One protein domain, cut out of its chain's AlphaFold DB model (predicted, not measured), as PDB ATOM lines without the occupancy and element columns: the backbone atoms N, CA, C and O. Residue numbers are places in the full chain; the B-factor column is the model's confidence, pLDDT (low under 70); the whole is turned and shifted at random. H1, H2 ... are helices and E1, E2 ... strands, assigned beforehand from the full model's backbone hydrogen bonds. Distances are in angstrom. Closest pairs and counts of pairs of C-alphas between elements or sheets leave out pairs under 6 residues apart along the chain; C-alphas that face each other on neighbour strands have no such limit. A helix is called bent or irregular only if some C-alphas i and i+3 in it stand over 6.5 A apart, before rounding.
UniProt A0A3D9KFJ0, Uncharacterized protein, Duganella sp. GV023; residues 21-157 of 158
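This is residues 21 to 157 of the 158 residues of an uncharacterized protein of Duganella sp. GV023 (UniProt A0A3D9KFJ0). One antiparallel sheet of five strands, curled like part of a barrel and folded back on itself at E1, makes the body; from one end of it a long thin arm reaches out to the hairpin E2 and E3. At the far end from that arm sits the small hairpin E8 and E9, and the short helices H1 and H2 pack near it. The printed part has 137 residues, with nine named strands followed by two named helices; the large sheet runs E5 E4 E1 E6 E7. The class is mostly strand, although under half of the residues, 66, are in named elements. The whole is loose, with a radius of gyration of the C-alphas of 18.1 A and spans of 63 by 31 by 27 A, the arm making much of the length.

In the large sheet, E1 is residues 21 to 32, 25.2 A long, beginning at C-alpha 21 (-14.566, -12.116, 39.419). E4 is residues 63 to 75, 26.0 A, and E5 residues 84 to 90, 19.6 A. E6 is residues 106 to 110, 12.3 A, and E7 residues 116 to 120, 13.7 A. E2, residues 45 to 47, begins at C-alpha 45 (4.687, 0.664, 9.006); E3 is residues 53 to 55. E8 is residues 122 to 124 and E9 residues 127 to 130. H1 is residues 132 to 135; H2, residues 149 to 155, ends at C-alpha 155 (-9.346, -19.717, 46.489) and is only just irregular: C-alphas 150 and 153 are 6.9 A apart.

In this folded sheet, one sheet bent back into two leaves, E5 and E4 face E6 and E7, with E1 as the hinge. E1 bends by 88 degrees at residue 24 and E4 by 101 degrees at residue 72. N 30 and O 65 of E1 and E4 are 2.9 A apart, N 22 and O 108 of E1 and E6 2.9 A. In the hairpin E4 and E5, N 66 and O 87 are 2.9 A apart; in E6 and E7, N 109 and O 117, 2.8 A. H1 is on the sheet, over E7, at a height of 7.2 A; C-alphas 117 and 135 are their closest, 4.9 A. H2 only grazes the sheet; its closest C-alphas to E9 are Leu 149 and Tyr 129, 5.2 A. E7 runs on into E8 at 32 degrees. In the hairpin E8 and E9, N 122 and O 129 are 2.9 A apart; in E2 and E3, N 46 and O 54, 2.8 A. E2 and E1 are apart, as are E3 and E4. H1 is too short for an O i to N i+4 pair; H2 has 1 of 3 within range, and 3 of 4 O i to N i+3 pairs.

The two C-alphas farthest apart, those of Gly 51 and Asp 125, are 64.8 A apart. The printed part has no cut. The links E1 to E2, E5 to E6 and H1 to H2 are long. The mean pLDDT of the printed part is 91.3; residues 141 to 142 are under 70.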
ATOM      1  N   VAL A  21     -14.227 -10.715  39.688       95.69
ATOM      2  CA  VAL A  21     -14.566 -12.116  39.419       95.69
ATOM      3  C   VAL A  21     -16.063 -12.285  39.604       95.69
ATOM      4  O   VAL A  21     -16.585 -12.009  40.683       95.69
ATOM      5  N   LEU A  22     -16.762 -12.720  38.560       96.94
ATOM      6  CA  LEU A  22     -18.221 -12.825  38.545       96.94
ATOM      7  C   LEU A  22     -18.696 -13.987  37.678       96.94
ATOM      8  O   LEU A  22     -18.009 -14.395  36.744       96.94
ATOM      9  N   THR A  23     -19.893 -14.491  37.949       97.56
ATOM     10  CA  THR A  23     -20.648 -15.277  36.973       97.56
ATOM     11  C   THR A  23     -21.633 -14.382  36.244       97.56
ATOM     12  O   THR A  23     -22.230 -13.472  36.827       97.56
ATOM     13  N   GLY A  24     -21.810 -14.629  34.952       96.38
ATOM     14  CA  GLY A  24     -22.748 -13.874  34.136       96.38
ATOM     15  C   GLY A  24     -23.202 -14.645  32.909       96.38
ATOM     16  O   GLY A  24     -22.522 -15.564  32.448       96.38
ATOM     17  N   ARG A  25     -24.358 -14.256  32.373       96.25
ATOM     18  CA  ARG A  25     -24.869 -14.767  31.096       96.25
ATOM     19  C   ARG A  25     -24.596 -13.772  29.988       96.25
ATOM     20  O   ARG A  25     -24.740 -12.565  30.181       96.25
ATOM     21  N   LEU A  26     -24.259 -14.293  28.817       95.94
ATOM     22  CA  LEU A  26     -24.133 -13.487  27.615       95.94
ATOM     23  C   LEU A  26     -25.505 -12.935  27.208       95.94
ATOM     24  O   LEU A  26     -26.426 -13.699  26.930       95.94
ATOM     25  N   GLU A  27     -25.631 -11.610  27.144       95.81
ATOM     26  CA  GLU A  27     -26.797 -10.958  26.535       95.81
ATOM     27  C   GLU A  27     -26.566 -10.689  25.052       95.81
ATOM     28  O   GLU A  27     -27.444 -10.917  24.224       95.81
ATOM     29  N   SER A  28     -25.379 -10.186  24.708       95.75
ATOM     30  CA  SER A  28     -24.996  -9.926  23.323       95.75
ATOM     31  C   SER A  28     -23.482  -9.902  23.164       95.75
ATOM     32  O   SER A  28     -22.745  -9.602  24.102       95.75
ATOM     33  N   ALA A  29     -23.030 -10.211  21.953       94.94
ATOM     34  CA  ALA A  29     -21.663  -9.993  21.513       94.94
ATOM     35  C   ALA A  29     -21.715  -9.232  20.188       94.94
ATOM     36  O   ALA A  29     -22.293  -9.718  19.214       94.94
ATOM     37  N   THR A  30     -21.127  -8.043  20.160       95.19
ATOM     38  CA  THR A  30     -21.011  -7.222  18.955       95.19
ATOM     39  C   THR A  30     -19.602  -7.366  18.413       95.19
ATOM     40  O   THR A  30     -18.642  -7.082  19.124       95.19
ATOM     41  N   LEU A  31     -19.475  -7.794  17.159       95.00
ATOM     42  CA  LEU A  31     -18.194  -7.867  16.458       95.00
ATOM     43  C   LEU A  31     -17.963  -6.552  15.715       95.00
ATOM     44  O   LEU A  31     -18.830  -6.104  14.964       95.00
ATOM     45  N   ILE A  32     -16.807  -5.935  15.937       94.88
ATOM     46  CA  ILE A  32     -16.487  -4.595  15.451       94.88
ATOM     47  C   ILE A  32     -15.248  -4.702  14.557       94.88
ATOM     48  O   ILE A  32     -14.196  -5.122  15.041       94.88
ATOM     49  N   PRO A  33     -15.329  -4.343  13.265       91.00
ATOM     50  CA  PRO A  33     -14.170  -4.397  12.383       91.00
ATOM     51  C   PRO A  33     -13.120  -3.352  12.779       91.00
ATOM     52  O   PRO A  33     -13.444  -2.283  13.304       91.00
ATOM     53  N   PHE A  34     -11.853  -3.633  12.474       90.25
ATOM     54  CA  PHE A  34     -10.786  -2.645  12.623       90.25
ATOM     55  C   PHE A  34     -11.046  -1.391  11.783       90.25
ATOM     56  O   PHE A  34     -11.510  -1.467  10.648       90.25
ATOM     57  N   GLY A  35     -10.690  -0.234  12.340       86.56
ATOM     58  CA  GLY A  35     -10.890   1.075  11.717       86.56
ATOM     59  C   GLY A  35     -12.199   1.762  12.111       86.56
ATOM     60  O   GLY A  35     -12.355   2.939  11.804       86.56
ATOM     61  N   ALA A  36     -13.106   1.077  12.816       90.75
ATOM     62  CA  ALA A  36     -14.238   1.724  13.474       90.75
ATOM     63  C   ALA A  36     -13.771   2.578  14.671       90.75
ATOM     64  O   ALA A  36     -12.722   2.307  15.258       90.75
ATOM     65  N   ASP A  37     -14.574   3.564  15.080       85.94
ATOM     66  CA  ASP A  37     -14.209   4.523  16.139       85.94
ATOM     67  C   ASP A  37     -13.779   3.852  17.455       85.94
ATOM     68  O   ASP A  37     -12.820   4.281  18.100       85.94
ATOM     69  N   SER A  38     -14.453   2.764  17.838       86.62
ATOM     70  CA  SER A  38     -14.162   1.988  19.051       86.62
ATOM     71  C   SER A  38     -13.165   0.844  18.842       86.62
ATOM     72  O   SER A  38     -12.831   0.157  19.803       86.62
ATOM     73  N   CYS A  39     -12.665   0.626  17.621       91.94
ATOM     74  CA  CYS A  39     -11.735  -0.456  17.300       91.94
ATOM     75  C   CYS A  39     -10.614   0.029  16.374       91.94
ATOM     76  O   CYS A  39     -10.707  -0.005  15.144       91.94
ATOM     77  N   LYS A  40      -9.516   0.487  16.981       88.94
ATOM     78  CA  LYS A  40      -8.386   1.079  16.253       88.94
ATOM     79  C   LYS A  40      -7.747   0.079  15.295       88.94
ATOM     80  O   LYS A  40      -7.514  -1.072  15.651       88.94
ATOM     81  N   SER A  41      -7.393   0.551  14.101       85.19
ATOM     82  CA  SER A  41      -6.660  -0.274  13.142       85.19
ATOM     83  C   SER A  41      -5.316  -0.733  13.711       85.19
ATOM     84  O   SER A  41      -4.567   0.063  14.277       85.19
ATOM     85  N   LYS A  42      -4.990  -2.013  13.503       81.12
ATOM     86  CA  LYS A  42      -3.666  -2.586  13.797       81.12
ATOM     87  C   LYS A  42      -2.670  -2.438  12.639       81.12
ATOM     88  O   LYS A  42      -1.551  -2.937  12.727       81.12
ATOM     89  N   SER A  43      -3.049  -1.759  11.556       81.31
ATOM     90  CA  SER A  43      -2.162  -1.489  10.423       81.31
ATOM     91  C   SER A  43      -1.084  -0.466  10.784       81.31
ATOM     92  O   SER A  43      -1.387   0.577  11.361       81.31
ATOM     93  N   GLY A  44       0.155  -0.708  10.365       84.06
ATOM     94  CA  GLY A  44       1.222   0.273  10.508       84.06
ATOM     95  C   GLY A  44       2.510  -0.151   9.819       84.06
ATOM     96  O   GLY A  44       2.769  -1.340   9.623       84.06
ATOM     97  N   SER A  45       3.320   0.843   9.475       90.62
ATOM     98  CA  SER A  45       4.687   0.664   9.006       90.62
ATOM     99  C   SER A  45       5.592   1.679   9.689       90.62
ATOM    100  O   SER A  45       5.233   2.852   9.797       90.62
ATOM    101  N   THR A  46       6.766   1.245  10.125       91.88
ATOM    102  CA  THR A  46       7.767   2.108  10.753       91.88
ATOM    103  C   THR A  46       9.087   1.955  10.002       91.88
ATOM    104  O   THR A  46       9.611   0.839   9.939       91.88
ATOM    105  N   PRO A  47       9.627   3.039   9.415       94.12
ATOM    106  CA  PRO A  47      10.956   3.017   8.821       94.12
ATOM    107  C   PRO A  47      12.018   2.727   9.883       94.12
ATOM    108  O   PRO A  47      11.958   3.262  10.991       94.12
ATOM    109  N   ASN A  48      12.998   1.905   9.535       94.19
ATOM    110  CA  ASN A  48      14.179   1.649  10.348       94.19
ATOM    111  C   ASN A  48      15.339   2.549   9.890       94.19
ATOM    112  O   ASN A  48      15.363   3.045   8.762       94.19
ATOM    113  N   ALA A  49      16.330   2.746  10.763       95.12
ATOM    114  CA  ALA A  49      17.502   3.578  10.469       95.12
ATOM    115  C   ALA A  49      18.412   3.004   9.360       95.12
ATOM    116  O   ALA A  49      19.174   3.746   8.749       95.12
ATOM    117  N   ASP A  50      18.325   1.701   9.091       95.50
ATOM    118  CA  ASP A  50      19.078   0.990   8.049       95.50
ATOM    119  C   ASP A  50      18.421   1.059   6.654       95.50
ATOM    120  O   ASP A  50      18.894   0.429   5.711       95.50
ATOM    121  N   GLY A  51      17.319   1.807   6.516       94.00
ATOM    122  CA  GLY A  51      16.557   1.930   5.271       94.00
ATOM    123  C   GLY A  51      15.541   0.806   5.032       94.00
ATOM    124  O   GLY A  51      14.780   0.874   4.066       94.00
ATOM    125  N   SER A  52      15.472  -0.205   5.904       96.12
ATOM    126  CA  SER A  52      14.390  -1.194   5.889       96.12
ATOM    127  C   SER A  52      13.105  -0.625   6.509       96.12
ATOM    128  O   SER A  52      13.098   0.435   7.133       96.12
ATOM    129  N   THR A  53      11.975  -1.311   6.332       96.62
ATOM    130  CA  THR A  53      10.694  -0.923   6.942       96.62
ATOM    131  C   THR A  53      10.129  -2.092   7.726       96.62
ATOM    132  O   THR A  53       9.945  -3.184   7.189       96.62
ATOM    133  N   ARG A  54       9.806  -1.860   8.999       92.88
ATOM    134  CA  ARG A  54       9.016  -2.796   9.795       92.88
ATOM    135  C   ARG A  54       7.546  -2.613   9.449       92.88
ATOM    136  O   ARG A  54       7.042  -1.495   9.496       92.88
ATOM    137  N   VAL A  55       6.852  -3.703   9.154       92.00
ATOM    138  CA  VAL A  55       5.403  -3.708   8.915       92.00
ATOM    139  C   VAL A  55       4.693  -4.507  10.002       92.00
ATOM    140  O   VAL A  55       5.228  -5.501  10.497       92.00
ATOM    141  N   THR A  56       3.495  -4.073  10.390       89.00
ATOM    142  CA  THR A  56       2.641  -4.830  11.311       89.00
ATOM    143  C   THR A  56       1.760  -5.782  10.517       89.00
ATOM    144  O   THR A  56       0.937  -5.349   9.714       89.00
ATOM    145  N   ILE A  57       1.916  -7.079  10.774       85.75
ATOM    146  CA  ILE A  57       1.042  -8.127  10.248       85.75
ATOM    147  C   ILE A  57       0.183  -8.621  11.410       85.75
ATOM    148  O   ILE A  57       0.705  -8.987  12.462       85.75
ATOM    149  N   SER A  58      -1.135  -8.613  11.228       83.81
ATOM    150  CA  SER A  58      -2.081  -9.169  12.191       83.81
ATOM    151  C   SER A  58      -3.127  -9.985  11.449       83.81
ATOM    152  O   SER A  58      -3.650  -9.543  10.431       83.81
ATOM    153  N   ASN A  59      -3.423 -11.168  11.973       84.69
ATOM    154  CA  ASN A  59      -4.538 -12.010  11.550       84.69
ATOM    155  C   ASN A  59      -5.794 -11.784  12.410       84.69
ATOM    156  O   ASN A  59      -6.784 -12.481  12.228       84.69
ATOM    157  N   ALA A  60      -5.772 -10.837  13.353       85.75
ATOM    158  CA  ALA A  60      -6.949 -10.488  14.136       85.75
ATOM    159  C   ALA A  60      -8.043  -9.890  13.236       85.75
ATOM    160  O   ALA A  60      -7.751  -9.204  12.256       85.75
ATOM    161  N   CYS A  61      -9.304 -10.110  13.599       88.00
ATOM    162  CA  CYS A  61     -10.439  -9.708  12.758       88.00
ATOM    163  C   CYS A  61     -11.077  -8.371  13.146       88.00
ATOM    164  O   CYS A  61     -11.991  -7.901  12.469       88.00
ATOM    165  N   GLY A  62     -10.636  -7.778  14.251       93.44
ATOM    166  CA  GLY A  62     -11.236  -6.587  14.827       93.44
ATOM    167  C   GLY A  62     -11.259  -6.666  16.343       93.44
ATOM    168  O   GLY A  62     -10.396  -7.292  16.960       93.44
ATOM    169  N   CYS A  63     -12.291  -6.073  16.918       94.00
ATOM    170  CA  CYS A  63     -12.579  -6.048  18.340       94.00
ATOM    171  C   CYS A  63     -13.980  -6.609  18.582       94.00
ATOM    172  O   CYS A  63     -14.749  -6.868  17.654       94.00
ATOM    173  N   GLN A  64     -14.332  -6.783  19.843       94.62
ATOM    174  CA  GLN A  64     -15.661  -7.181  20.260       94.62
ATOM    175  C   GLN A  64     -16.064  -6.455  21.532       94.62
ATOM    176  O   GLN A  64     -15.240  -6.259  22.427       94.62
ATOM    177  N   ASP A  65     -17.353  -6.149  21.611       95.12
ATOM    178  CA  ASP A  65     -18.012  -5.735  22.840       95.12
ATOM    179  C   ASP A  65     -18.941  -6.859  23.287       95.12
ATOM    180  O   ASP A  65     -19.897  -7.222  22.599       95.12
ATOM    181  N   ILE A  66     -18.652  -7.420  24.452       94.94
ATOM    182  CA  ILE A  66     -19.427  -8.491  25.066       94.94
ATOM    183  C   ILE A  66     -20.234  -7.885  26.204       94.94
ATOM    184  O   ILE A  66     -19.661  -7.333  27.140       94.94
ATOM    185  N   LYS A  67     -21.558  -8.028  26.160       96.31
ATOM    186  CA  LYS A  67     -22.446  -7.627  27.253       96.31
ATOM    187  C   LYS A  67     -22.836  -8.841  28.080       96.31
ATOM    188  O   LYS A  67     -23.449  -9.780  27.564       96.31
ATOM    189  N   LEU A  68     -22.488  -8.806  29.361       96.31
ATOM    190  CA  LEU A  68     -22.766  -9.856  30.331       96.31
ATOM    191  C   LEU A  68     -23.741  -9.350  31.381       96.31
ATOM    192  O   LEU A  68     -23.437  -8.398  32.098       96.31
ATOM    193  N   LYS A  69     -24.876 -10.032  31.526       97.50
ATOM    194  CA  LYS A  69     -25.741  -9.840  32.685       97.50
ATOM    195  C   LYS A  69     -25.158 -10.594  33.867       97.50
ATOM    196  O   LYS A  69     -25.062 -11.822  33.836       97.50
ATOM    197  N   VAL A  70     -24.770  -9.854  34.894       97.62
ATOM    198  CA  VAL A  70     -24.139 -10.383  36.101       97.62
ATOM    199  C   VAL A  70     -25.159 -11.175  36.910       97.62
ATOM    200  O   VAL A  70     -26.243 -10.681  37.220       97.62
ATOM    201  N   GLU A  71     -24.807 -12.398  37.286       96.81
ATOM    202  CA  GLU A  71     -25.602 -13.226  38.194       96.81
ATOM    203  C   GLU A  71     -25.078 -13.133  39.624       96.81
ATOM    204  O   GLU A  71     -25.844 -12.887  40.553       96.81
ATOM    205  N   GLN A  72     -23.765 -13.284  39.799       96.94
ATOM    206  CA  GLN A  72     -23.114 -13.234  41.101       96.94
ATOM    207  C   GLN A  72     -21.717 -12.630  40.979       96.94
ATOM    208  O   GLN A  72     -21.012 -12.876  40.008       96.94
ATOM    209  N   VAL A  73     -21.302 -11.869  41.991       96.69
ATOM    210  CA  VAL A  73     -19.949 -11.309  42.105       96.69
ATOM    211  C   VAL A  73     -19.228 -12.002  43.261       96.69
ATOM    212  O   VAL A  73     -19.787 -12.127  44.350       96.69
ATOM    213  N   TYR A  74     -18.002 -12.461  43.017       95.19
ATOM    214  CA  TYR A  74     -17.140 -13.160  43.980       95.19
ATOM    215  C   TYR A  74     -15.967 -12.294  44.448       95.19
ATOM    216  O   TYR A  74     -15.520 -12.439  45.582       95.19
ATOM    217  N   ALA A  75     -15.478 -11.392  43.593       93.75
ATOM    218  CA  ALA A  75     -14.459 -10.400  43.928       93.75
ATOM    219  C   ALA A  75     -14.629  -9.129  43.091       93.75
ATOM    220  O   ALA A  75     -15.203  -9.170  42.002       93.75
ATOM    221  N   GLY A  76     -14.098  -8.016  43.601       91.12
ATOM    222  CA  GLY A  76     -14.269  -6.687  43.016       91.12
ATOM    223  C   GLY A  76     -15.575  -6.015  43.453       91.12
ATOM    224  O   GLY A  76     -16.490  -6.657  43.965       91.12
ATOM    225  N   SER A  77     -15.644  -4.693  43.291       85.69
ATOM    226  CA  SER A  77     -16.783  -3.870  43.741       85.69
ATOM    227  C   SER A  77     -17.463  -3.075  42.621       85.69
ATOM    228  O   SER A  77     -18.461  -2.397  42.856       85.69
ATOM    229  N   SER A  78     -16.941  -3.165  41.398       85.38
ATOM    230  CA  SER A  78     -17.375  -2.338  40.267       85.38
ATOM    231  C   SER A  78     -18.583  -2.890  39.504       85.38
ATOM    232  O   SER A  78     -18.966  -2.299  38.503       85.38
ATOM    233  N   ALA A  79     -19.170  -4.003  39.951       91.06
ATOM    234  CA  ALA A  79     -20.351  -4.614  39.344       91.06
ATOM    235  C   ALA A  79     -21.299  -5.155  40.422       91.06
ATOM    236  O   ALA A  79     -20.862  -5.514  41.521       91.06
ATOM    237  N   LYS A  80     -22.596  -5.244  40.108       94.75
ATOM    238  CA  LYS A  80     -23.622  -5.825  40.992       94.75
ATOM    239  C   LYS A  80     -24.454  -6.899  40.283       94.75
ATOM    240  O   LYS A  80     -24.651  -6.812  39.073       94.75
ATOM    241  N   PRO A  81     -25.006  -7.888  41.015       96.50
ATOM    242  CA  PRO A  81     -25.991  -8.814  40.460       96.50
ATOM    243  C   PRO A  81     -27.137  -8.086  39.743       96.50
ATOM    244  O   PRO A  81     -27.693  -7.120  40.262       96.50
ATOM    245  N   GLY A  82     -27.486  -8.561  38.548       95.81
ATOM    246  CA  GLY A  82     -28.508  -7.990  37.673       95.81
ATOM    247  C   GLY A  82     -28.021  -6.875  36.741       95.81
ATOM    248  O   GLY A  82     -28.728  -6.562  35.785       95.81
ATOM    249  N   GLU A  83     -26.838  -6.305  36.981       96.94
ATOM    250  CA  GLU A  83     -26.226  -5.295  36.115       96.94
ATOM    251  C   GLU A  83     -25.705  -5.913  34.812       96.94
ATOM    252  O   GLU A  83     -25.358  -7.094  34.765       96.94
ATOM    253  N   VAL A  84     -25.636  -5.109  33.750       96.62
ATOM    254  CA  VAL A  84     -24.990  -5.495  32.493       96.62
ATOM    255  C   VAL A  84     -23.603  -4.870  32.447       96.62
ATOM    256  O   VAL A  84     -23.474  -3.652  32.330       96.62
ATOM    257  N   VAL A  85     -22.566  -5.700  32.497       95.00
ATOM    258  CA  VAL A  85     -21.180  -5.259  32.310       95.00
ATOM    259  C   VAL A  85     -20.767  -5.441  30.856       95.00
ATOM    260  O   VAL A  85     -21.183  -6.395  30.197       95.00
ATOM    261  N   THR A  86     -19.953  -4.519  30.344       93.31
ATOM    262  CA  THR A  86     -19.391  -4.615  28.991       93.31
ATOM    263  C   THR A  86     -17.911  -4.956  29.074       93.31
ATOM    264  O   THR A  86     -17.153  -4.276  29.763       93.31
ATOM    265  N   VAL A  87     -17.504  -6.004  28.363       91.31
ATOM    266  CA  VAL A  87     -16.108  -6.405  28.195       91.31
ATOM    267  C   VAL A  87     -15.691  -6.076  26.769       91.31
ATOM    268  O   VAL A  87     -16.253  -6.627  25.822       91.31
ATOM    269  N   HIS A  88     -14.713  -5.186  26.629       91.50
ATOM    270  CA  HIS A  88     -14.092  -4.877  25.347       91.50
ATOM    271  C   HIS A  88     -12.830  -5.722  25.170       91.50
ATOM    272  O   HIS A  88     -12.004  -5.791  26.080       91.50
ATOM    273  N   ALA A  89     -12.669  -6.359  24.014       90.88
ATOM    274  CA  ALA A  89     -11.483  -7.157  23.717       90.88
ATOM    275  C   ALA A  89     -11.190  -7.219  22.218       90.88
ATOM    276  O   ALA A  89     -12.072  -7.015  21.390       90.88
ATOM    277  N   ASP A  90      -9.964  -7.584  21.860       90.62
ATOM    278  CA  ASP A  90      -9.640  -7.948  20.483       90.62
ATOM    279  C   ASP A  90     -10.320  -9.272  20.088       90.62
ATOM    280  O   ASP A  90     -10.509 -10.179  20.906       90.62
ATOM    281  N   LEU A  91     -10.660  -9.405  18.807       91.44
ATOM    282  CA  LEU A  91     -11.024 -10.684  18.207       91.44
ATOM    283  C   LEU A  91      -9.769 -11.444  17.788       91.44
ATOM    284  O   LEU A  91      -8.846 -10.883  17.194       91.44
ATOM    285  N   GLY A  92      -9.765 -12.747  18.059       86.69
ATOM    286  CA  GLY A  92      -8.735 -13.648  17.552       86.69
ATOM    287  C   GLY A  92      -8.842 -13.881  16.042       86.69
ATOM    288  O   GLY A  92      -9.751 -13.390  15.374       86.69
ATOM    289  N   GLU A  93      -7.930 -14.706  15.534       87.31
ATOM    290  CA  GLU A  93      -7.809 -15.094  14.118       87.31
ATOM    291  C   GLU A  93      -9.098 -15.631  13.486       87.31
ATOM    292  O   GLU A  93      -9.345 -15.470  12.296       87.31
ATOM    293  N   TRP A  94      -9.943 -16.268  14.291       89.12
ATOM    294  CA  TRP A  94     -11.137 -16.954  13.802       89.12
ATOM    295  C   TRP A  94     -12.379 -16.068  13.729       89.12
ATOM    296  O   TRP A  94     -13.452 -16.570  13.396       89.12
ATOM    297  N   CYS A  95     -12.263 -14.783  14.067       89.12
ATOM    298  CA  CYS A  95     -13.352 -13.805  14.012       89.12
ATOM    299  C   CYS A  95     -14.618 -14.215  14.791       89.12
ATOM    300  O   CYS A  95     -15.728 -13.824  14.433       89.12
ATOM    301  N   LYS A  96     -14.472 -15.031  15.841       91.94
ATOM    302  CA  LYS A  96     -15.581 -15.514  16.675       91.94
ATOM    303  C   LYS A  96     -15.598 -14.791  18.020       91.94
ATOM    304  O   LYS A  96     -14.519 -14.458  18.514       91.94
ATOM    305  N   PRO A  97     -16.784 -14.604  18.633       92.69
ATOM    306  CA  PRO A  97     -16.875 -14.133  20.007       92.69
ATOM    307  C   PRO A  97     -15.983 -14.963  20.932       92.69
ATOM    308  O   PRO A  97     -15.929 -16.190  20.823       92.69
ATOM    309  N   SER A  98     -15.297 -14.294  21.854       92.00
ATOM    310  CA  SER A  98     -14.409 -14.955  22.812       92.00
ATOM    311  C   SER A  98     -15.170 -15.745  23.873       92.00
ATOM    312  O   SER A  98     -14.586 -16.637  24.481       92.00
ATOM    313  N   LEU A  99     -16.450 -15.428  24.092       93.19
ATOM    314  CA  LEU A  99     -17.362 -16.192  24.941       93.19
ATOM    315  C   LEU A  99     -18.311 -17.050  24.097       93.19
ATOM    316  O   LEU A  99     -18.687 -16.650  22.991       93.19
ATOM    317  N   PRO A 100     -18.745 -18.209  24.614       91.25
ATOM    318  CA  PRO A 100     -19.646 -19.092  23.900       91.25
ATOM    319  C   PRO A 100     -21.027 -18.432  23.793       91.25
ATOM    320  O   PRO A 100     -21.564 -17.921  24.777       91.25
ATOM    321  N   VAL A 101     -21.619 -18.449  22.595       90.25
ATOM    322  CA  VAL A 101     -22.957 -17.887  22.345       90.25
ATOM    323  C   VAL A 101     -24.019 -18.873  22.827       90.25
ATOM    324  O   VAL A 101     -24.634 -19.596  22.046       90.25
ATOM    325  N   THR A 102     -24.186 -18.945  24.144       89.38
ATOM    326  CA  THR A 102     -25.113 -19.858  24.819       89.38
ATOM    327  C   THR A 102     -25.912 -19.114  25.887       89.38
ATOM    328  O   THR A 102     -25.627 -17.961  26.209       89.38
ATOM    329  N   ARG A 103     -26.938 -19.776  26.432       87.06
ATOM    330  CA  ARG A 103     -27.704 -19.256  27.575       87.06
ATOM    331  C   ARG A 103     -27.075 -19.616  28.919       87.06
ATOM    332  O   ARG A 103     -27.579 -19.168  29.953       87.06
ATOM    333  N   ASP A 104     -26.032 -20.434  28.914       93.12
ATOM    334  CA  ASP A 104     -25.411 -20.920  30.132       93.12
ATOM    335  C   ASP A 104     -24.490 -19.845  30.716       93.12
ATOM    336  O   ASP A 104     -23.845 -19.096  29.973       93.12
ATOM    337  N   PRO A 105     -24.460 -19.704  32.049       94.69
ATOM    338  CA  PRO A 105     -23.582 -18.747  32.690       94.69
ATOM    339  C   PRO A 105     -22.120 -19.172  32.553       94.69
ATOM    340  O   PRO A 105     -21.773 -20.353  32.601       94.69
ATOM    341  N   VAL A 106     -21.252 -18.176  32.437       96.75
ATOM    342  CA  VAL A 106     -19.799 -18.341  32.446       96.75
ATOM    343  C   VAL A 106     -19.216 -17.668  33.677       96.75
ATOM    344  O   VAL A 106     -19.751 -16.669  34.162       96.75
ATOM    345  N   LEU A 107     -18.105 -18.204  34.175       97.44
ATOM    346  CA  LEU A 107     -17.286 -17.538  35.181       97.44
ATOM    347  C   LEU A 107     -16.263 -16.665  34.465       97.44
ATOM    348  O   LEU A 107     -15.528 -17.152  33.607       97.44
ATOM    349  N   VAL A 108     -16.222 -15.386  34.816       96.69
ATOM    350  CA  VAL A 108     -15.380 -14.375  34.181       96.69
ATOM    351  C   VAL A 108     -14.503 -13.716  35.230       96.69
ATOM    352  O   VAL A 108     -14.963 -13.356  36.311       96.69
ATOM    353  N   HIS A 109     -13.236 -13.540  34.881       95.56
ATOM    354  CA  HIS A 109     -12.275 -12.727  35.604       95.56
ATOM    355  C   HIS A 109     -11.862 -11.558  34.706       95.56
ATOM    356  O   HIS A 109     -11.195 -11.757  33.692       95.56
ATOM    357  N   MET A 110     -12.287 -10.349  35.064       93.81
ATOM    358  CA  MET A 110     -11.887  -9.100  34.416       93.81
ATOM    359  C   MET A 110     -10.737  -8.508  35.224       93.81
ATOM    360  O   MET A 110     -10.937  -8.118  36.372       93.81
ATOM    361  N   ARG A 111      -9.538  -8.461  34.652       91.06
ATOM    362  CA  ARG A 111      -8.365  -7.890  35.313       91.06
ATOM    363  C   ARG A 111      -8.343  -6.376  35.166       91.06
ATOM    364  O   ARG A 111      -8.803  -5.820  34.169       91.06
ATOM    365  N   GLY A 112      -7.726  -5.712  36.135       86.06
ATOM    366  CA  GLY A 112      -7.551  -4.264  36.158       86.06
ATOM    367  C   GLY A 112      -6.740  -3.685  34.993       86.06
ATOM    368  O   GLY A 112      -6.781  -2.481  34.758       86.06
ATOM    369  N   ASP A 113      -6.017  -4.524  34.245       86.62
ATOM    370  CA  ASP A 113      -5.288  -4.144  33.028       86.62
ATOM    371  C   ASP A 113      -6.139  -4.231  31.746       86.62
ATOM    372  O   ASP A 113      -5.633  -3.980  30.653       86.62
ATOM    373  N   GLY A 114      -7.428  -4.564  31.871       84.19
ATOM    374  CA  GLY A 114      -8.367  -4.675  30.755       84.19
ATOM    375  C   GLY A 114      -8.372  -6.042  30.071       84.19
ATOM    376  O   GLY A 114      -9.178  -6.260  29.168       84.19
ATOM    377  N   LEU A 115      -7.523  -6.985  30.495       88.94
ATOM    378  CA  LEU A 115      -7.621  -8.369  30.042       88.94
ATOM    379  C   LEU A 115      -8.789  -9.065  30.735       88.94
ATOM    380  O   LEU A 115      -9.081  -8.815  31.904       88.94
ATOM    381  N   PHE A 116      -9.418 -10.005  30.041       92.56
ATOM    382  CA  PHE A 116     -10.407 -10.869  30.663       92.56
ATOM    383  C   PHE A 116     -10.133 -12.334  30.357       92.56
ATOM    384  O   PHE A 116      -9.589 -12.701  29.315       92.56
ATOM    385  N   TYR A 117     -10.538 -13.163  31.303       94.44
ATOM    386  CA  TYR A 117     -10.372 -14.599  31.299       94.44
ATOM    387  C   TYR A 117     -11.701 -15.223  31.671       94.44
ATOM    388  O   TYR A 117     -12.505 -14.612  32.378       94.44
ATOM    389  N   TRP A 118     -11.953 -16.436  31.201       95.56
ATOM    390  CA  TRP A 118     -13.239 -17.060  31.445       95.56
ATOM    391  C   TRP A 118     -13.163 -18.579  31.430       95.56
ATOM    392  O   TRP A 118     -12.287 -19.180  30.800       95.56
ATOM    393  N   SER A 119     -14.119 -19.190  32.118       95.56
ATOM    394  CA  SER A 119     -14.291 -20.630  32.212       95.56
ATOM    395  C   SER A 119     -15.773 -20.978  32.094       95.56
ATOM    396  O   SER A 119     -16.632 -20.258  32.613       95.56
ATOM    397  N   GLU A 120     -16.076 -22.068  31.395       94.94
ATOM    398  CA  GLU A 120     -17.434 -22.616  31.353       94.94
ATOM    399  C   GLU A 120     -17.823 -23.138  32.735       94.94
ATOM    400  O   GLU A 120     -16.996 -23.713  33.448       94.94
ATOM    401  N   LEU A 121     -19.094 -22.968  33.101       95.44
ATOM    402  CA  LEU A 121     -19.653 -23.622  34.276       95.44
ATOM    403  C   LEU A 121     -20.263 -24.957  33.860       95.44
ATOM    404  O   LEU A 121     -21.295 -25.009  33.197       95.44
ATOM    405  N   THR A 122     -19.625 -26.050  34.265       93.38
ATOM    406  CA  THR A 122     -20.129 -27.405  34.025       93.38
ATOM    407  C   THR A 122     -20.965 -27.859  35.213       93.38
ATOM    408  O   THR A 122     -20.477 -27.860  36.343       93.38
ATOM    409  N   ASN A 123     -22.205 -28.286  34.974       93.38
ATOM    410  CA  ASN A 123     -23.026 -28.920  36.004       93.38
ATOM    411  C   ASN A 123     -22.684 -30.415  36.104       93.38
ATOM    412  O   ASN A 123     -22.756 -31.134  35.108       93.38
ATOM    413  N   LYS A 124     -22.317 -30.875  37.303       93.31
ATOM    414  CA  LYS A 124     -22.157 -32.291  37.647       93.31
ATOM    415  C   LYS A 124     -22.935 -32.567  38.924       93.31
ATOM    416  O   LYS A 124     -22.657 -31.952  39.951       93.31
ATOM    417  N   ASP A 125     -23.923 -33.452  38.839       92.81
ATOM    418  CA  ASP A 125     -24.749 -33.879  39.975       92.81
ATOM    419  C   ASP A 125     -25.372 -32.711  40.773       92.81
ATOM    420  O   ASP A 125     -25.510 -32.764  41.993       92.81
ATOM    421  N   GLY A 126     -25.742 -31.624  40.083       92.88
ATOM    422  CA  GLY A 126     -26.347 -30.433  40.689       92.88
ATOM    423  C   GLY A 126     -25.349 -29.405  41.231       92.88
ATOM    424  O   GLY A 126     -25.767 -28.328  41.656       92.88
ATOM    425  N   ALA A 127     -24.046 -29.688  41.183       95.00
ATOM    426  CA  ALA A 127     -22.990 -28.753  41.550       95.00
ATOM    427  C   ALA A 127     -22.319 -28.153  40.304       95.00
ATOM    428  O   ALA A 127     -22.099 -28.829  39.299       95.00
ATOM    429  N   LEU A 128     -21.986 -26.862  40.372       95.94
ATOM    430  CA  LEU A 128     -21.273 -26.165  39.303       95.94
ATOM    431  C   LEU A 128     -19.765 -26.268  39.506       95.94
ATOM    432  O   LEU A 128     -19.258 -26.050  40.607       95.94
ATOM    433  N   TYR A 129     -19.057 -26.541  38.418       96.00
ATOM    434  CA  TYR A 129     -17.610 -26.669  38.362       96.00
ATOM    435  C   TYR A 129     -17.027 -25.757  37.287       96.00
ATOM    436  O   TYR A 129     -17.679 -25.489  36.281       96.00
ATOM    437  N   PHE A 130     -15.784 -25.328  37.478       95.19
ATOM    438  CA  PHE A 130     -15.035 -24.511  36.526       95.19
ATOM    439  C   PHE A 130     -13.586 -24.988  36.431       95.19
ATOM    440  O   PHE A 130     -13.081 -25.652  37.334       95.19
ATOM    441  N   GLU A 131     -12.897 -24.636  35.349       94.12
ATOM    442  CA  GLU A 131     -11.460 -24.877  35.187       94.12
ATOM    443  C   GLU A 131     -10.656 -23.656  35.679       94.12
ATOM    444  O   GLU A 131     -10.675 -22.617  35.005       94.12
ATOM    445  N   PRO A 132      -9.936 -23.736  36.820       92.31
ATOM    446  CA  PRO A 132      -9.231 -22.584  37.390       92.31
ATOM    447  C   PRO A 132      -8.091 -22.073  36.512       92.31
ATOM    448  O   PRO A 132      -7.847 -20.868  36.454       92.31
ATOM    449  N   ALA A 133      -7.414 -22.977  35.793       90.81
ATOM    450  CA  ALA A 133      -6.302 -22.631  34.909       90.81
ATOM    451  C   ALA A 133      -6.699 -21.625  33.815       90.81
ATOM    452  O   ALA A 133      -5.852 -20.862  33.351       90.81
ATOM    453  N   ARG A 134      -7.983 -21.574  33.439       92.19
ATOM    454  CA  ARG A 134      -8.488 -20.642  32.427       92.19
ATOM    455  C   ARG A 134      -8.689 -19.220  32.931       92.19
ATOM    456  O   ARG A 134      -8.813 -18.333  32.099       92.19
ATOM    457  N   LEU A 135      -8.734 -18.994  34.248       91.44
ATOM    458  CA  LEU A 135      -9.070 -17.693  34.833       91.44
ATOM    459  C   LEU A 135      -7.855 -16.817  35.149       91.44
ATOM    460  O   LEU A 135      -8.048 -15.664  35.512       91.44
ATOM    461  N   ALA A 136      -6.627 -17.333  35.034       88.69
ATOM    462  CA  ALA A 136      -5.395 -16.594  35.347       88.69
ATOM    463  C   ALA A 136      -5.457 -15.836  36.693       88.69
ATOM    464  O   ALA A 136      -5.001 -14.697  36.810       88.69
ATOM    465  N   LEU A 137      -6.073 -16.454  37.705       85.06
ATOM    466  CA  LEU A 137      -6.217 -15.860  39.029       85.06
ATOM    467  C   LEU A 137      -4.856 -15.820  39.734       85.06
ATOM    468  O   LEU A 137      -4.087 -16.783  39.693       85.06
ATOM    469  N   LYS A 138      -4.560 -14.705  40.404       81.69
ATOM    470  CA  LYS A 138      -3.317 -14.544  41.166       81.69
ATOM    471  C   LYS A 138      -3.270 -15.549  42.325       81.69
ATOM    472  O   LYS A 138      -4.293 -15.824  42.932       81.69
ATOM    473  N   GLY A 139      -2.092 -16.110  42.607       72.12
ATOM    474  CA  GLY A 139      -1.885 -17.036  43.734       72.12
ATOM    475  C   GLY A 139      -2.413 -18.460  43.516       72.12
ATOM    476  O   GLY A 139      -2.022 -19.377  44.234       72.12
ATOM    477  N   ILE A 140      -3.220 -18.689  42.477       75.56
ATOM    478  CA  ILE A 140      -3.811 -19.996  42.193       75.56
ATOM    479  C   ILE A 140      -2.969 -20.704  41.134       75.56
ATOM    480  O   ILE A 140      -2.934 -20.315  39.966       75.56
ATOM    481  N   ALA A 141      -2.284 -21.772  41.546       69.81
ATOM    482  CA  ALA A 141      -1.544 -22.612  40.614       69.81
ATOM    483  C   ALA A 141      -2.500 -23.198  39.555       69.81
ATOM    484  O   ALA A 141      -3.566 -23.708  39.920       69.81
ATOM    485  N   PRO A 142      -2.138 -23.170  38.258       67.88
ATOM    486  CA  PRO A 142      -2.978 -23.730  37.210       67.88
ATOM    487  C   PRO A 142      -3.135 -25.237  37.430       67.88
ATOM    488  O   PRO A 142      -2.193 -26.012  37.271       67.88
ATOM    489  N   ARG A 143      -4.345 -25.656  37.806       72.50
ATOM    490  CA  ARG A 143      -4.750 -27.063  37.867       72.50
ATOM    491  C   ARG A 143      -5.641 -27.357  36.666       72.50
ATOM    492  O   ARG A 143      -6.547 -26.581  36.378       72.50
ATOM    493  N   LYS A 144      -5.382 -28.478  35.989       73.50
ATOM    494  CA  LYS A 144      -6.245 -28.994  34.907       73.50
ATOM    495  C   LYS A 144      -7.536 -29.624  35.432       73.50
ATOM    496  O   LYS A 144      -8.441 -29.920  34.663       73.50
ATOM    497  N   GLU A 145      -7.596 -29.886  36.731       87.31
ATOM    498  CA  GLU A 145      -8.773 -30.454  37.365       87.31
ATOM    499  C   GLU A 145      -9.831 -29.374  37.595       87.31
ATOM    500  O   GLU A 145      -9.518 -28.235  37.952       87.31
ATOM    501  N   LEU A 146     -11.090 -29.752  37.392       91.81
ATOM    502  CA  LEU A 146     -12.220 -28.882  37.658       91.81
ATOM    503  C   LEU A 146     -12.348 -28.627  39.164       91.81
ATOM    504  O   LEU A 146     -12.364 -29.564  39.958       91.81
ATOM    505  N   ALA A 147     -12.500 -27.364  39.546       92.81
ATOM    506  CA  ALA A 147     -12.802 -26.967  40.913       92.81
ATOM    507  C   ALA A 147     -14.303 -26.684  41.059       92.81
ATOM    508  O   ALA A 147     -14.919 -26.165  40.122       92.81
ATOM    509  N   PRO A 148     -14.912 -27.000  42.210       95.44
ATOM    510  CA  PRO A 148     -16.298 -26.643  42.453       95.44
ATOM    511  C   PRO A 148     -16.412 -25.125  42.673       95.44
ATOM    512  O   PRO A 148     -15.579 -24.508  43.338       95.44
ATOM    513  N   LEU A 149     -17.457 -24.507  42.123       95.94
ATOM    514  CA  LEU A 149     -17.662 -23.053  42.155       95.94
ATOM    515  C   LEU A 149     -17.771 -22.501  43.585       95.94
ATOM    516  O   LEU A 149     -17.342 -21.383  43.853       95.94
ATOM    517  N   ASN A 150     -18.296 -23.289  44.524       95.19
ATOM    518  CA  ASN A 150     -18.404 -22.898  45.931       95.19
ATOM    519  C   ASN A 150     -17.046 -22.789  46.654       95.19
ATOM    520  O   ASN A 150     -16.989 -22.134  47.689       95.19
ATOM    521  N   ALA A 151     -15.967 -23.374  46.119       93.00
ATOM    522  CA  ALA A 151     -14.614 -23.214  46.654       93.00
ATOM    523  C   ALA A 151     -13.943 -21.909  46.189       93.00
ATOM    524  O   ALA A 151     -12.946 -21.489  46.774       93.00
ATOM    525  N   LEU A 152     -14.487 -21.245  45.160       93.56
ATOM    526  CA  LEU A 152     -13.905 -20.034  44.577       93.56
ATOM    527  C   LEU A 152     -13.653 -18.915  45.608       93.56
ATOM    528  O   LEU A 152     -12.545 -18.379  45.599       93.56
ATOM    529  N   PRO A 153     -14.581 -18.566  46.527       92.12
ATOM    530  CA  PRO A 153     -14.325 -17.525  47.525       92.12
ATOM    531  C   PRO A 153     -13.108 -17.796  48.413       92.12
ATOM    532  O   PRO A 153     -12.432 -16.855  48.815       92.12
ATOM    533  N   ASP A 154     -12.819 -19.060  48.727       90.94
ATOM    534  CA  ASP A 154     -11.654 -19.427  49.536       90.94
ATOM    535  C   ASP A 154     -10.370 -19.452  48.707       90.94
ATOM    536  O   ASP A 154      -9.307 -19.088  49.209       90.94
ATOM    537  N   MET A 155     -10.466 -19.807  47.425       90.25
ATOM    538  CA  MET A 155      -9.346 -19.717  46.489       90.25
ATOM    539  C   MET A 155      -8.898 -18.264  46.273       90.25
ATOM    540  O   MET A 155      -7.705 -18.008  46.173       90.25
ATOM    541  N   LEU A 156      -9.832 -17.308  46.250       89.19
ATOM    542  CA  LEU A 156      -9.550 -15.879  46.040       89.19
ATOM    543  C   LEU A 156      -8.878 -15.179  47.236       89.19
ATOM    544  O   LEU A 156      -8.437 -14.041  47.098       89.19
ATOM    545  N   LYS A 157      -8.820 -15.820  48.410       84.00
ATOM    546  CA  LYS A 157      -8.188 -15.269  49.626       84.00
ATOM    547  C   LYS A 157      -6.694 -15.603  49.748       84.00
ATOM    548  O   LYS A 157      -6.070 -15.135  50.699       84.00
TER     549      LYS A 157